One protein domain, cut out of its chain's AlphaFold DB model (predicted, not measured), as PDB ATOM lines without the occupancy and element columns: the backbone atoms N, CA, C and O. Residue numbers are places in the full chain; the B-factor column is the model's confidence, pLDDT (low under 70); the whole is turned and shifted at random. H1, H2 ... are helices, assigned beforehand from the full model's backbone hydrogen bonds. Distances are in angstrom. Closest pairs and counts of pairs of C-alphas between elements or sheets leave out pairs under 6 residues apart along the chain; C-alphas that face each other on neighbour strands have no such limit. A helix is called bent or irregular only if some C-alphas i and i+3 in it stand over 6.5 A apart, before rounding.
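What this domain is: This is residues 452 to 542 of the 592 residues of an uncharacterized protein of Plasmodium falciparum FCH/4 (UniProt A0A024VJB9). What does the model look like? A small head of four helices, H1 to H4, with H1 at wide angles to H2 and H4, is joined by one long helix, H5, which packs on H2 with its residues 515 to 523. Residues 530 to 542, of which 530 to 540 belong to H5, stick out as an arm. What is it made of? The printed part has 91 residues, with five named helices in the order H1 to H5 and no named strand: all helix. It is loose, with a radius of gyration of the C-alphas of 16.2 A, and spans 61 by 23 by 17 A.

Where its parts are: Where do the first helices lie? H1, residues 454 to 465, begins at C-alpha (16.122, 30.409, 16.841) and is irregular: C-alphas 457 and 460 are 9.5 A apart. H2, residues 474 to 488, is 21.0 A long. What follows? H3 is residues 492 to 496, H4 498 to 503, and H5, 41.7 A long, 512 to 540, ending at C-alpha (26.474, 10.556, 48.175).

How they stand to each other: What does H1 touch? It touches H2 at a steep tilt of 60 degrees, opposite ways, closest C-alphas Leu 465 and Ser 480, 6.8 A. With residues 454 to 457 alone it touches H4, about perpendicular at 89 degrees, closest C-alphas Leu 454 and Tyr 499, 5.8 A. Where does H5 touch? It touches H2 at a steep tilt of 48 degrees, opposite ways, closest C-alphas Lys 474 and Ser 519, 4.9 A. H3 and H4 only just touch, with 3 pairs of C-alphas within 8 A, only at the corner, closest C-alphas Asp 495 and Ser 501, 4.6 A. Are the backbones helical? Each O i to N i+4 pair is within hydrogen-bond range in H4 and H5, 8 of 11 in H2, 3 of 8 in H1 and 0 of 1 in H3; O i to N i+3 gives 4 of 9 in H1 and 1 of 2 in H3.

The domain as a whole: Is it continuous? The printed part has no cut, and no link is long. Where is confidence low? Residues 468 to 469, 492 to 495 and 537 to 542 have pLDDT under 70.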
ATOM      1  N   ASN A 452      11.678  32.238  19.732       86.25
ATOM      2  CA  ASN A 452      11.070  32.605  18.456       86.25
ATOM      3  C   ASN A 452      12.108  32.706  17.321       86.25
ATOM      4  O   ASN A 452      12.871  33.664  17.229       86.25
ATOM      5  N   GLY A 453      12.088  31.720  16.423       81.81
ATOM      6  CA  GLY A 453      12.889  31.708  15.199       81.81
ATOM      7  C   GLY A 453      14.301  31.153  15.358       81.81
ATOM      8  O   GLY A 453      14.958  30.933  14.344       81.81
ATOM      9  N   LEU A 454      14.756  30.870  16.582       86.06
ATOM     10  CA  LEU A 454      16.122  30.409  16.841       86.06
ATOM     11  C   LEU A 454      16.389  29.031  16.218       86.06
ATOM     12  O   LEU A 454      17.398  28.832  15.545       86.06
ATOM     13  N   ARG A 455      15.423  28.107  16.319       85.31
ATOM     14  CA  ARG A 455      15.477  26.802  15.638       85.31
ATOM     15  C   ARG A 455      15.521  26.918  14.107       85.31
ATOM     16  O   ARG A 455      16.155  26.096  13.456       85.31
ATOM     17  N   ALA A 456      14.882  27.937  13.527       83.94
ATOM     18  CA  ALA A 456      14.918  28.188  12.082       83.94
ATOM     19  C   ALA A 456      16.237  28.841  11.622       83.94
ATOM     20  O   ALA A 456      16.607  28.702  10.462       83.94
ATOM     21  N   LEU A 457      16.938  29.532  12.528       83.69
ATOM     22  CA  LEU A 457      18.262  30.107  12.295       83.69
ATOM     23  C   LEU A 457      19.374  29.046  12.375       83.69
ATOM     24  O   LEU A 457      20.278  29.043  11.547       83.69
ATOM     25  N   LEU A 458      19.315  28.164  13.380       82.81
ATOM     26  CA  LEU A 458      20.397  27.226  13.714       82.81
ATOM     27  C   LEU A 458      20.202  25.805  13.164       82.81
ATOM     28  O   LEU A 458      21.176  25.062  13.043       82.81
ATOM     29  N   GLY A 459      18.971  25.401  12.841       80.69
ATOM     30  CA  GLY A 459      18.674  24.039  12.396       80.69
ATOM     31  C   GLY A 459      19.074  22.997  13.446       80.69
ATOM     32  O   GLY A 459      18.684  23.096  14.608       80.69
ATOM     33  N   GLU A 460      19.859  21.994  13.044       75.25
ATOM     34  CA  GLU A 460      20.358  20.956  13.960       75.25
ATOM     35  C   GLU A 460      21.496  21.439  14.879       75.25
ATOM     36  O   GLU A 460      21.667  20.888  15.969       75.25
ATOM     37  N   ASN A 461      22.204  22.514  14.503       79.88
ATOM     38  CA  ASN A 461      23.350  23.058  15.247       79.88
ATOM     39  C   ASN A 461      22.946  23.713  16.584       79.88
ATOM     40  O   ASN A 461      23.807  24.084  17.377       79.88
ATOM     41  N   ILE A 462      21.642  23.838  16.870       83.00
ATOM     42  CA  ILE A 462      21.140  24.325  18.165       83.00
ATOM     43  C   ILE A 462      21.620  23.460  19.344       83.00
ATOM     44  O   ILE A 462      21.735  23.958  20.458       83.00
ATOM     45  N   LYS A 463      21.962  22.185  19.097       80.88
ATOM     46  CA  LYS A 463      22.540  21.275  20.100       80.88
ATOM     47  C   LYS A 463      23.956  21.667  20.519       80.88
ATOM     48  O   LYS A 463      24.285  21.535  21.694       80.88
ATOM     49  N   ASP A 464      24.754  22.169  19.580       82.69
ATOM     50  CA  ASP A 464      26.156  22.540  19.805       82.69
ATOM     51  C   ASP A 464      26.302  23.973  20.348       82.69
ATOM     52  O   ASP A 464      27.348  24.335  20.885       82.69
ATOM     53  N   LEU A 465      25.234  24.779  20.259       84.62
ATOM     54  CA  LEU A 465      25.141  26.105  20.876       84.62
ATOM     55  C   LEU A 465      25.284  26.036  22.406       84.62
ATOM     56  O   LEU A 465      25.920  26.902  23.006       84.62
ATOM     57  N   VAL A 466      24.668  25.037  23.046       86.19
ATOM     58  CA  VAL A 466      24.692  24.891  24.506       86.19
ATOM     59  C   VAL A 466      25.905  24.072  24.917       86.19
ATOM     60  O   VAL A 466      25.979  22.864  24.701       86.19
ATOM     61  N   THR A 467      26.844  24.733  25.576       79.94
ATOM     62  CA  THR A 467      28.073  24.134  26.089       79.94
ATOM     63  C   THR A 467      27.971  23.901  27.595       79.94
ATOM     64  O   THR A 467      27.054  24.366  28.272       79.94
ATOM     65  N   THR A 468      28.970  23.227  28.166       69.25
ATOM     66  CA  THR A 468      29.128  23.113  29.622       69.25
ATOM     67  C   THR A 468      29.348  24.456  30.323       69.25
ATOM     68  O   THR A 468      29.352  24.471  31.553       69.25
ATOM     69  N   THR A 469      29.545  25.559  29.588       66.69
ATOM     70  CA  THR A 469      30.001  26.838  30.146       66.69
ATOM     71  C   THR A 469      29.033  28.003  29.960       66.69
ATOM     72  O   THR A 469      29.074  28.932  30.763       66.69
ATOM     73  N   ASN A 470      28.133  27.955  28.969       77.56
ATOM     74  CA  ASN A 470      27.128  29.003  28.754       77.56
ATOM     75  C   ASN A 470      25.730  28.654  29.306       77.56
ATOM     76  O   ASN A 470      24.995  29.568  29.662       77.56
ATOM     77  N   PHE A 471      25.375  27.369  29.457       77.62
ATOM     78  CA  PHE A 471      23.984  26.906  29.621       77.62
ATOM     79  C   PHE A 471      23.134  27.585  30.715       77.62
ATOM     80  O   PHE A 471      21.914  27.624  30.603       77.62
ATOM     81  N   ASN A 472      23.746  28.087  31.787       75.25
ATOM     82  CA  ASN A 472      23.085  28.721  32.936       75.25
ATOM     83  C   ASN A 472      23.398  30.221  33.077       75.25
ATOM     84  O   ASN A 472      23.208  30.798  34.152       75.25
ATOM     85  N   CYS A 473      23.894  30.848  32.010       76.69
ATOM     86  CA  CYS A 473      24.238  32.259  31.945       76.69
ATOM     87  C   CYS A 473      23.540  32.906  30.742       76.69
ATOM     88  O   CYS A 473      23.888  32.628  29.595       76.69
ATOM     89  N   LYS A 474      22.564  33.786  31.008       80.81
ATOM     90  CA  LYS A 474      21.808  34.509  29.973       80.81
ATOM     91  C   LYS A 474      22.746  35.200  28.985       80.81
ATOM     92  O   LYS A 474      22.591  35.031  27.782       80.81
ATOM     93  N   ASP A 475      23.698  35.971  29.498       76.25
ATOM     94  CA  ASP A 475      24.493  36.880  28.675       76.25
ATOM     95  C   ASP A 475      25.505  36.102  27.814       76.25
ATOM     96  O   ASP A 475      25.657  36.402  26.636       76.25
ATOM     97  N   ALA A 476      26.071  35.004  28.335       75.19
ATOM     98  CA  ALA A 476      26.925  34.099  27.558       75.19
ATOM     99  C   ALA A 476      26.144  33.280  26.509       75.19
ATOM    100  O   ALA A 476      26.681  32.984  25.439       75.19
ATOM    101  N   LEU A 477      24.886  32.902  26.779       80.06
ATOM    102  CA  LEU A 477      24.008  32.312  25.758       80.06
ATOM    103  C   LEU A 477      23.651  33.332  24.680       80.06
ATOM    104  O   LEU A 477      23.680  32.994  23.501       80.06
ATOM    105  N   LEU A 478      23.348  34.571  25.069       83.38
ATOM    106  CA  LEU A 478      23.044  35.655  24.142       83.38
ATOM    107  C   LEU A 478      24.254  35.943  23.242       83.38
ATOM    108  O   LEU A 478      24.095  35.902  22.030       83.38
ATOM    109  N   GLU A 479      25.458  36.099  23.801       81.19
ATOM    110  CA  GLU A 479      26.721  36.238  23.052       81.19
ATOM    111  C   GLU A 479      26.936  35.066  22.075       81.19
ATOM    112  O   GLU A 479      27.126  35.285  20.880       81.19
ATOM    113  N   SER A 480      26.780  33.818  22.543       83.31
ATOM    114  CA  SER A 480      26.905  32.612  21.699       83.31
ATOM    115  C   SER A 480      25.899  32.593  20.535       83.31
ATOM    116  O   SER A 480      26.212  32.132  19.437       83.31
ATOM    117  N   ILE A 481      24.675  33.086  20.760       86.88
ATOM    118  CA  ILE A 481      23.642  33.212  19.725       86.88
ATOM    119  C   ILE A 481      23.967  34.373  18.777       86.88
ATOM    120  O   ILE A 481      23.748  34.254  17.573       86.88
ATOM    121  N   GLU A 482      24.482  35.497  19.279       84.31
ATOM    122  CA  GLU A 482      24.807  36.671  18.470       84.31
ATOM    123  C   GLU A 482      26.017  36.458  17.556       84.31
ATOM    124  O   GLU A 482      25.963  36.888  16.401       84.31
ATOM    125  N   ASP A 483      27.044  35.731  17.995       84.12
ATOM    126  CA  ASP A 483      28.184  35.344  17.154       84.12
ATOM    127  C   ASP A 483      27.748  34.543  15.914       84.12
ATOM    128  O   ASP A 483      28.302  34.718  14.826       84.12
ATOM    129  N   ILE A 484      26.706  33.713  16.039       83.75
ATOM    130  CA  ILE A 484      26.153  32.930  14.923       83.75
ATOM    131  C   ILE A 484      25.098  33.732  14.143       83.75
ATOM    132  O   ILE A 484      25.040  33.667  12.914       83.75
ATOM    133  N   ALA A 485      24.271  34.531  14.819       84.38
ATOM    134  CA  ALA A 485      23.215  35.309  14.177       84.38
ATOM    135  C   ALA A 485      23.749  36.512  13.386       84.38
ATOM    136  O   ALA A 485      23.195  36.854  12.343       84.38
ATOM    137  N   THR A 486      24.810  37.178  13.846       83.00
ATOM    138  CA  THR A 486      25.348  38.382  13.191       83.00
ATOM    139  C   THR A 486      25.952  38.160  11.800       83.00
ATOM    140  O   THR A 486      25.796  39.067  10.983       83.00
ATOM    141  N   PRO A 487      26.615  37.041  11.438       82.69
ATOM    142  CA  PRO A 487      26.965  36.766  10.044       82.69
ATOM    143  C   PRO A 487      25.750  36.375   9.193       82.69
ATOM    144  O   PRO A 487      25.706  36.746   8.023       82.69
ATOM    145  N   VAL A 488      24.763  35.671   9.762       82.19
ATOM    146  CA  VAL A 488      23.586  35.179   9.024       82.19
ATOM    147  C   VAL A 488      22.598  36.309   8.714       82.19
ATOM    148  O   VAL A 488      22.169  36.445   7.573       82.19
ATOM    149  N   CYS A 489      22.284  37.173   9.679       81.94
ATOM    150  CA  CYS A 489      21.316  38.267   9.536       81.94
ATOM    151  C   CYS A 489      21.861  39.512   8.790       81.94
ATOM    152  O   CYS A 489      21.410  40.624   9.058       81.94
ATOM    153  N   LYS A 490      22.853  39.360   7.898       78.88
ATOM    154  CA  LYS A 490      23.488  40.469   7.148       78.88
ATOM    155  C   LYS A 490      22.958  40.685   5.726       78.88
ATOM    156  O   LYS A 490      23.268  41.722   5.147       78.88
ATOM    157  N   SER A 491      22.225  39.732   5.151       71.38
ATOM    158  CA  SER A 491      21.669  39.834   3.792       71.38
ATOM    159  C   SER A 491      20.167  40.115   3.801       71.38
ATOM    160  O   SER A 491      19.462  39.709   4.722       71.38
ATOM    161  N   ASP A 492      19.655  40.751   2.743       63.53
ATOM    162  CA  ASP A 492      18.218  41.024   2.595       63.53
ATOM    163  C   ASP A 492      17.378  39.729   2.501       63.53
ATOM    164  O   ASP A 492      16.238  39.676   2.969       63.53
ATOM    165  N   GLU A 493      17.943  38.627   1.988       65.44
ATOM    166  CA  GLU A 493      17.330  37.295   2.075       65.44
ATOM    167  C   GLU A 493      17.143  36.786   3.514       65.44
ATOM    168  O   GLU A 493      16.223  35.998   3.752       65.44
ATOM    169  N   ALA A 494      17.985  37.203   4.466       66.69
ATOM    170  CA  ALA A 494      17.969  36.685   5.833       66.69
ATOM    171  C   ALA A 494      16.768  37.176   6.653       66.69
ATOM    172  O   ALA A 494      16.356  36.490   7.588       66.69
ATOM    173  N   ASP A 495      16.126  38.288   6.278       68.06
ATOM    174  CA  ASP A 495      14.895  38.762   6.930       68.06
ATOM    175  C   ASP A 495      13.706  37.791   6.774       68.06
ATOM    176  O   ASP A 495      12.717  37.896   7.502       68.06
ATOM    177  N   LYS A 496      13.806  36.792   5.882       75.19
ATOM    178  CA  LYS A 496      12.859  35.663   5.811       75.19
ATOM    179  C   LYS A 496      12.935  34.752   7.047       75.19
ATOM    180  O   LYS A 496      11.979  34.032   7.327       75.19
ATOM    181  N   ILE A 497      14.043  34.779   7.796       82.81
ATOM    182  CA  ILE A 497      14.217  34.040   9.051       82.81
ATOM    183  C   ILE A 497      13.614  34.865  10.192       82.81
ATOM    184  O   ILE A 497      14.068  35.975  10.463       82.81
ATOM    185  N   LEU A 498      12.638  34.284  10.899       85.38
ATOM    186  CA  LEU A 498      11.893  34.912  12.003       85.38
ATOM    187  C   LEU A 498      12.814  35.573  13.054       85.38
ATOM    188  O   LEU A 498      12.537  36.665  13.533       85.38
ATOM    189  N   TYR A 499      13.951  34.952  13.385       85.69
ATOM    190  CA  TYR A 499      14.916  35.535  14.324       85.69
ATOM    191  C   TYR A 499      15.527  36.849  13.802       85.69
ATOM    192  O   TYR A 499      15.567  37.853  14.516       85.69
ATOM    193  N   CYS A 500      15.968  36.863  12.540       85.81
ATOM    194  CA  CYS A 500      16.576  38.036  11.917       85.81
ATOM    195  C   CYS A 500      15.556  39.165  11.728       85.81
ATOM    196  O   CYS A 500      15.860  40.304  12.064       85.81
ATOM    197  N   SER A 501      14.325  38.873  11.292       83.00
ATOM    198  CA  SER A 501      13.290  39.908  11.130       83.00
ATOM    199  C   SER A 501      12.794  40.500  12.457       83.00
ATOM    200  O   SER A 501      12.397  41.671  12.478       83.00
ATOM    201  N   ILE A 502      12.869  39.764  13.575       84.38
ATOM    202  CA  ILE A 502      12.682  40.335  14.923       84.38
ATOM    203  C   ILE A 502      13.880  41.220  15.306       84.38
ATOM    204  O   ILE A 502      13.671  42.345  15.762       84.38
ATOM    205  N   LYS A 503      15.125  40.772  15.079       82.88
ATOM    206  CA  LYS A 503      16.339  41.559  15.380       82.88
ATOM    207  C   LYS A 503      16.422  42.861  14.566       82.88
ATOM    208  O   LYS A 503      16.735  43.906  15.125       82.88
ATOM    209  N   SER A 504      16.048  42.823  13.287       80.88
ATOM    210  CA  SER A 504      15.926  43.986  12.392       80.88
ATOM    211  C   SER A 504      14.726  44.897  12.715       80.88
ATOM    212  O   SER A 504      14.529  45.906  12.039       80.88
ATOM    213  N   GLY A 505      13.867  44.537  13.679       77.81
ATOM    214  CA  GLY A 505      12.651  45.284  14.035       77.81
ATOM    215  C   GLY A 505      11.518  45.231  12.998       77.81
ATOM    216  O   GLY A 505      10.469  45.843  13.202       77.81
ATOM    217  N   LYS A 506      11.686  44.479  11.902       77.12
ATOM    218  CA  LYS A 506      10.734  44.390  10.778       77.12
ATOM    219  C   LYS A 506       9.465  43.598  11.121       77.12
ATOM    220  O   LYS A 506       8.454  43.743  10.442       77.12
ATOM    221  N   GLN A 507       9.496  42.781  12.177       72.69
ATOM    222  CA  GLN A 507       8.404  41.870  12.543       72.69
ATOM    223  C   GLN A 507       7.401  42.416  13.579       72.69
ATOM    224  O   GLN A 507       6.513  41.688  14.014       72.69
ATOM    225  N   GLY A 508       7.553  43.663  14.042       74.56
ATOM    226  CA  GLY A 508       6.683  44.274  15.064       74.56
ATOM    227  C   GLY A 508       6.848  43.727  16.495       74.56
ATOM    228  O   GLY A 508       6.385  44.349  17.449       74.56
ATOM    229  N   ILE A 509       7.551  42.605  16.668       80.31
ATOM    230  CA  ILE A 509       7.991  42.071  17.961       80.31
ATOM    231  C   ILE A 509       9.286  42.791  18.368       80.31
ATOM    232  O   ILE A 509      10.200  42.931  17.557       80.31
ATOM    233  N   LYS A 510       9.386  43.234  19.626       83.56
ATOM    234  CA  LYS A 510      10.621  43.826  20.167       83.56
ATOM    235  C   LYS A 510      11.642  42.736  20.496       83.56
ATOM    236  O   LYS A 510      11.280  41.743  21.123       83.56
ATOM    237  N   PHE A 511      12.914  42.964  20.170       83.50
ATOM    238  CA  PHE A 511      14.000  42.013  20.439       83.50
ATOM    239  C   PHE A 511      14.122  41.626  21.927       83.50
ATOM    240  O   PHE A 511      14.383  40.468  22.229       83.50
ATOM    241  N   ASN A 512      13.773  42.520  22.860       84.56
ATOM    242  CA  ASN A 512      13.706  42.232  24.302       84.56
ATOM    243  C   ASN A 512      12.827  41.011  24.666       84.56
ATOM    244  O   ASN A 512      13.019  40.410  25.719       84.56
ATOM    245  N   VAL A 513      11.862  40.624  23.821       85.19
ATOM    246  CA  VAL A 513      11.052  39.404  24.017       85.19
ATOM    247  C   VAL A 513      11.886  38.137  23.778       85.19
ATOM    248  O   VAL A 513      11.713  37.146  24.483       85.19
ATOM    249  N   ILE A 514      12.822  38.176  22.823       87.12
ATOM    250  CA  ILE A 514      13.815  37.115  22.602       87.12
ATOM    251  C   ILE A 514      14.801  37.078  23.776       87.12
ATOM    252  O   ILE A 514      15.038  36.008  24.329       87.12
ATOM    253  N   GLU A 515      15.310  38.234  24.215       85.06
ATOM    254  CA  GLU A 515      16.218  38.325  25.371       85.06
ATOM    255  C   GLU A 515      15.592  37.776  26.662       85.06
ATOM    256  O   GLU A 515      16.284  37.126  27.446       85.06
ATOM    257  N   SER A 516      14.291  38.016  26.874       85.62
ATOM    258  CA  SER A 516      13.537  37.447  27.998       85.62
ATOM    259  C   SER A 516      13.512  35.925  27.915       85.62
ATOM    260  O   SER A 516      13.927  35.274  28.862       85.62
ATOM    261  N   LYS A 517      13.139  35.346  26.765       88.50
ATOM    262  CA  LYS A 517      13.103  33.884  26.605       88.50
ATOM    263  C   LYS A 517      14.474  33.218  26.762       88.50
ATOM    264  O   LYS A 517      14.562  32.143  27.344       88.50
ATOM    265  N   ILE A 518      15.547  33.857  26.288       86.88
ATOM    266  CA  ILE A 518      16.924  33.380  26.514       86.88
ATOM    267  C   ILE A 518      17.276  33.442  28.014       86.88
ATOM    268  O   ILE A 518      17.943  32.544  28.528       86.88
ATOM    269  N   SER A 519      16.786  34.455  28.739       84.62
ATOM    270  CA  SER A 519      16.905  34.536  30.202       84.62
ATOM    271  C   SER A 519      16.133  33.421  30.909       84.62
ATOM    272  O   SER A 519      16.695  32.760  31.778       84.62
ATOM    273  N   ASP A 520      14.885  33.173  30.505       86.94
ATOM    274  CA  ASP A 520      14.018  32.138  31.078       86.94
ATOM    275  C   ASP A 520      14.621  30.734  30.869       86.94
ATOM    276  O   ASP A 520      14.603  29.895  31.776       86.94
ATOM    277  N   ALA A 521      15.235  30.494  29.702       86.94
ATOM    278  CA  ALA A 521      15.989  29.277  29.402       86.94
ATOM    279  C   ALA A 521      17.222  29.125  30.311       86.94
ATOM    280  O   ALA A 521      17.405  28.073  30.926       86.94
ATOM    281  N   ALA A 522      18.033  30.180  30.459       81.25
ATOM    282  CA  ALA A 522      19.214  30.179  31.328       81.25
ATOM    283  C   ALA A 522      18.863  29.972  32.815       81.25
ATOM    284  O   ALA A 522      19.586  29.286  33.546       81.25
ATOM    285  N   GLU A 523      17.753  30.553  33.276       82.38
ATOM    286  CA  GLU A 523      17.266  30.401  34.647       82.38
ATOM    287  C   GLU A 523      16.737  28.984  34.899       82.38
ATOM    288  O   GLU A 523      17.170  28.334  35.855       82.38
ATOM    289  N   SER A 524      15.899  28.460  33.999       82.62
ATOM    290  CA  SER A 524      15.383  27.084  34.056       82.62
ATOM    291  C   SER A 524      16.514  26.052  34.069       82.62
ATOM    292  O   SER A 524      16.522  25.125  34.882       82.62
ATOM    293  N   ALA A 525      17.524  26.260  33.224       82.69
ATOM    294  CA  ALA A 525      18.723  25.438  33.159       82.69
ATOM    295  C   ALA A 525      19.543  25.457  34.454       82.69
ATOM    296  O   ALA A 525      20.070  24.428  34.891       82.69
ATOM    297  N   ALA A 526      19.633  26.618  35.101       74.31
ATOM    298  CA  ALA A 526      20.308  26.737  36.379       74.31
ATOM    299  C   ALA A 526      19.532  26.049  37.510       74.31
ATOM    300  O   ALA A 526      20.135  25.304  38.275       74.31
ATOM    301  N   LEU A 527      18.210  26.240  37.583       76.94
ATOM    302  CA  LEU A 527      17.348  25.582  38.571       76.94
ATOM    303  C   LEU A 527      17.421  24.053  38.451       76.94
ATOM    304  O   LEU A 527      17.579  23.363  39.459       76.94
ATOM    305  N   ALA A 528      17.389  23.526  37.223       79.12
ATOM    306  CA  ALA A 528      17.556  22.099  36.952       79.12
ATOM    307  C   ALA A 528      18.946  21.584  37.379       79.12
ATOM    308  O   ALA A 528      19.055  20.520  37.990       79.12
ATOM    309  N   SER A 529      20.007  22.355  37.114       74.00
ATOM    310  CA  SER A 529      21.375  22.032  37.539       74.00
ATOM    311  C   SER A 529      21.534  22.050  39.065       74.00
ATOM    312  O   SER A 529      22.129  21.135  39.629       74.00
ATOM    313  N   ASP A 530      21.000  23.058  39.755       74.56
ATOM    314  CA  ASP A 530      21.097  23.186  41.214       74.56
ATOM    315  C   ASP A 530      20.289  22.087  41.930       74.56
ATOM    316  O   ASP A 530      20.777  21.488  42.896       74.56
ATOM    317  N   ALA A 531      19.102  21.741  41.415       76.50
ATOM    318  CA  ALA A 531      18.311  20.607  41.891       76.50
ATOM    319  C   ALA A 531      19.065  19.274  41.721       76.50
ATOM    320  O   ALA A 531      19.241  18.538  42.694       76.50
ATOM    321  N   ALA A 532      19.600  19.010  40.526       76.12
ATOM    322  CA  ALA A 532      20.395  17.817  40.241       76.12
ATOM    323  C   ALA A 532      21.662  17.719  41.112       76.12
ATOM    324  O   ALA A 532      21.987  16.642  41.618       76.12
ATOM    325  N   LYS A 533      22.358  18.841  41.345       75.81
ATOM    326  CA  LYS A 533      23.526  18.900  42.240       75.81
ATOM    327  C   LYS A 533      23.126  18.562  43.677       75.81
ATOM    328  O   LYS A 533      23.832  17.809  44.346       75.81
ATOM    329  N   ALA A 534      21.986  19.073  44.147       70.00
ATOM    330  CA  ALA A 534      21.463  18.773  45.476       70.00
ATOM    331  C   ALA A 534      21.037  17.303  45.629       70.00
ATOM    332  O   ALA A 534      21.287  16.711  46.678       70.00
ATOM    333  N   GLU A 535      20.429  16.690  44.611       74.69
ATOM    334  CA  GLU A 535      20.082  15.262  44.618       74.69
ATOM    335  C   GLU A 535      21.322  14.364  44.587       74.69
ATOM    336  O   GLU A 535      21.446  13.470  45.426       74.69
ATOM    337  N   ALA A 536      22.290  14.647  43.713       72.88
ATOM    338  CA  ALA A 536      23.544  13.898  43.644       72.88
ATOM    339  C   ALA A 536      24.356  13.990  44.952       72.88
ATOM    340  O   ALA A 536      24.907  12.988  45.413       72.88
ATOM    341  N   LEU A 537      24.382  15.166  45.595       66.88
ATOM    342  CA  LEU A 537      25.002  15.346  46.913       66.88
ATOM    343  C   LEU A 537      24.231  14.631  48.034       66.88
ATOM    344  O   LEU A 537      24.861  14.065  48.919       66.88
ATOM    345  N   LYS A 538      22.891  14.590  48.001       68.44
ATOM    346  CA  LYS A 538      22.090  13.804  48.964       68.44
ATOM    347  C   LYS A 538      22.298  12.297  48.802       68.44
ATOM    348  O   LYS A 538      22.328  11.591  49.801       68.44
ATOM    349  N   ALA A 539      22.455  11.810  47.571       65.88
ATOM    350  CA  ALA A 539      22.702  10.395  47.291       65.88
ATOM    351  C   ALA A 539      24.110   9.932  47.713       65.88
ATOM    352  O   ALA A 539      24.311   8.754  47.996       65.88
ATOM    353  N   THR A 540      25.084  10.847  47.768       60.56
ATOM    354  CA  THR A 540      26.474  10.556  48.175       60.56
ATOM    355  C   THR A 540      26.777  10.899  49.637       60.56
ATOM    356  O   THR A 540      27.666  10.293  50.239       60.56
ATOM    357  N   PHE A 541      26.042  11.836  50.242       54.62
ATOM    358  CA  PHE A 541      26.135  12.136  51.667       54.62
ATOM    359  C   PHE A 541      25.378  11.087  52.488       54.62
ATOM    360  O   PHE A 541      24.150  11.099  52.564       54.62
ATOM    361  N   THR A 542      26.115  10.220  53.176       60.91
ATOM    362  CA  THR A 542      25.561   9.343  54.210       60.91
ATOM    363  C   THR A 542      26.135   9.741  55.564       60.91
ATOM    364  O   THR A 542      27.244  10.267  55.671       60.91
TER     365      THR A 542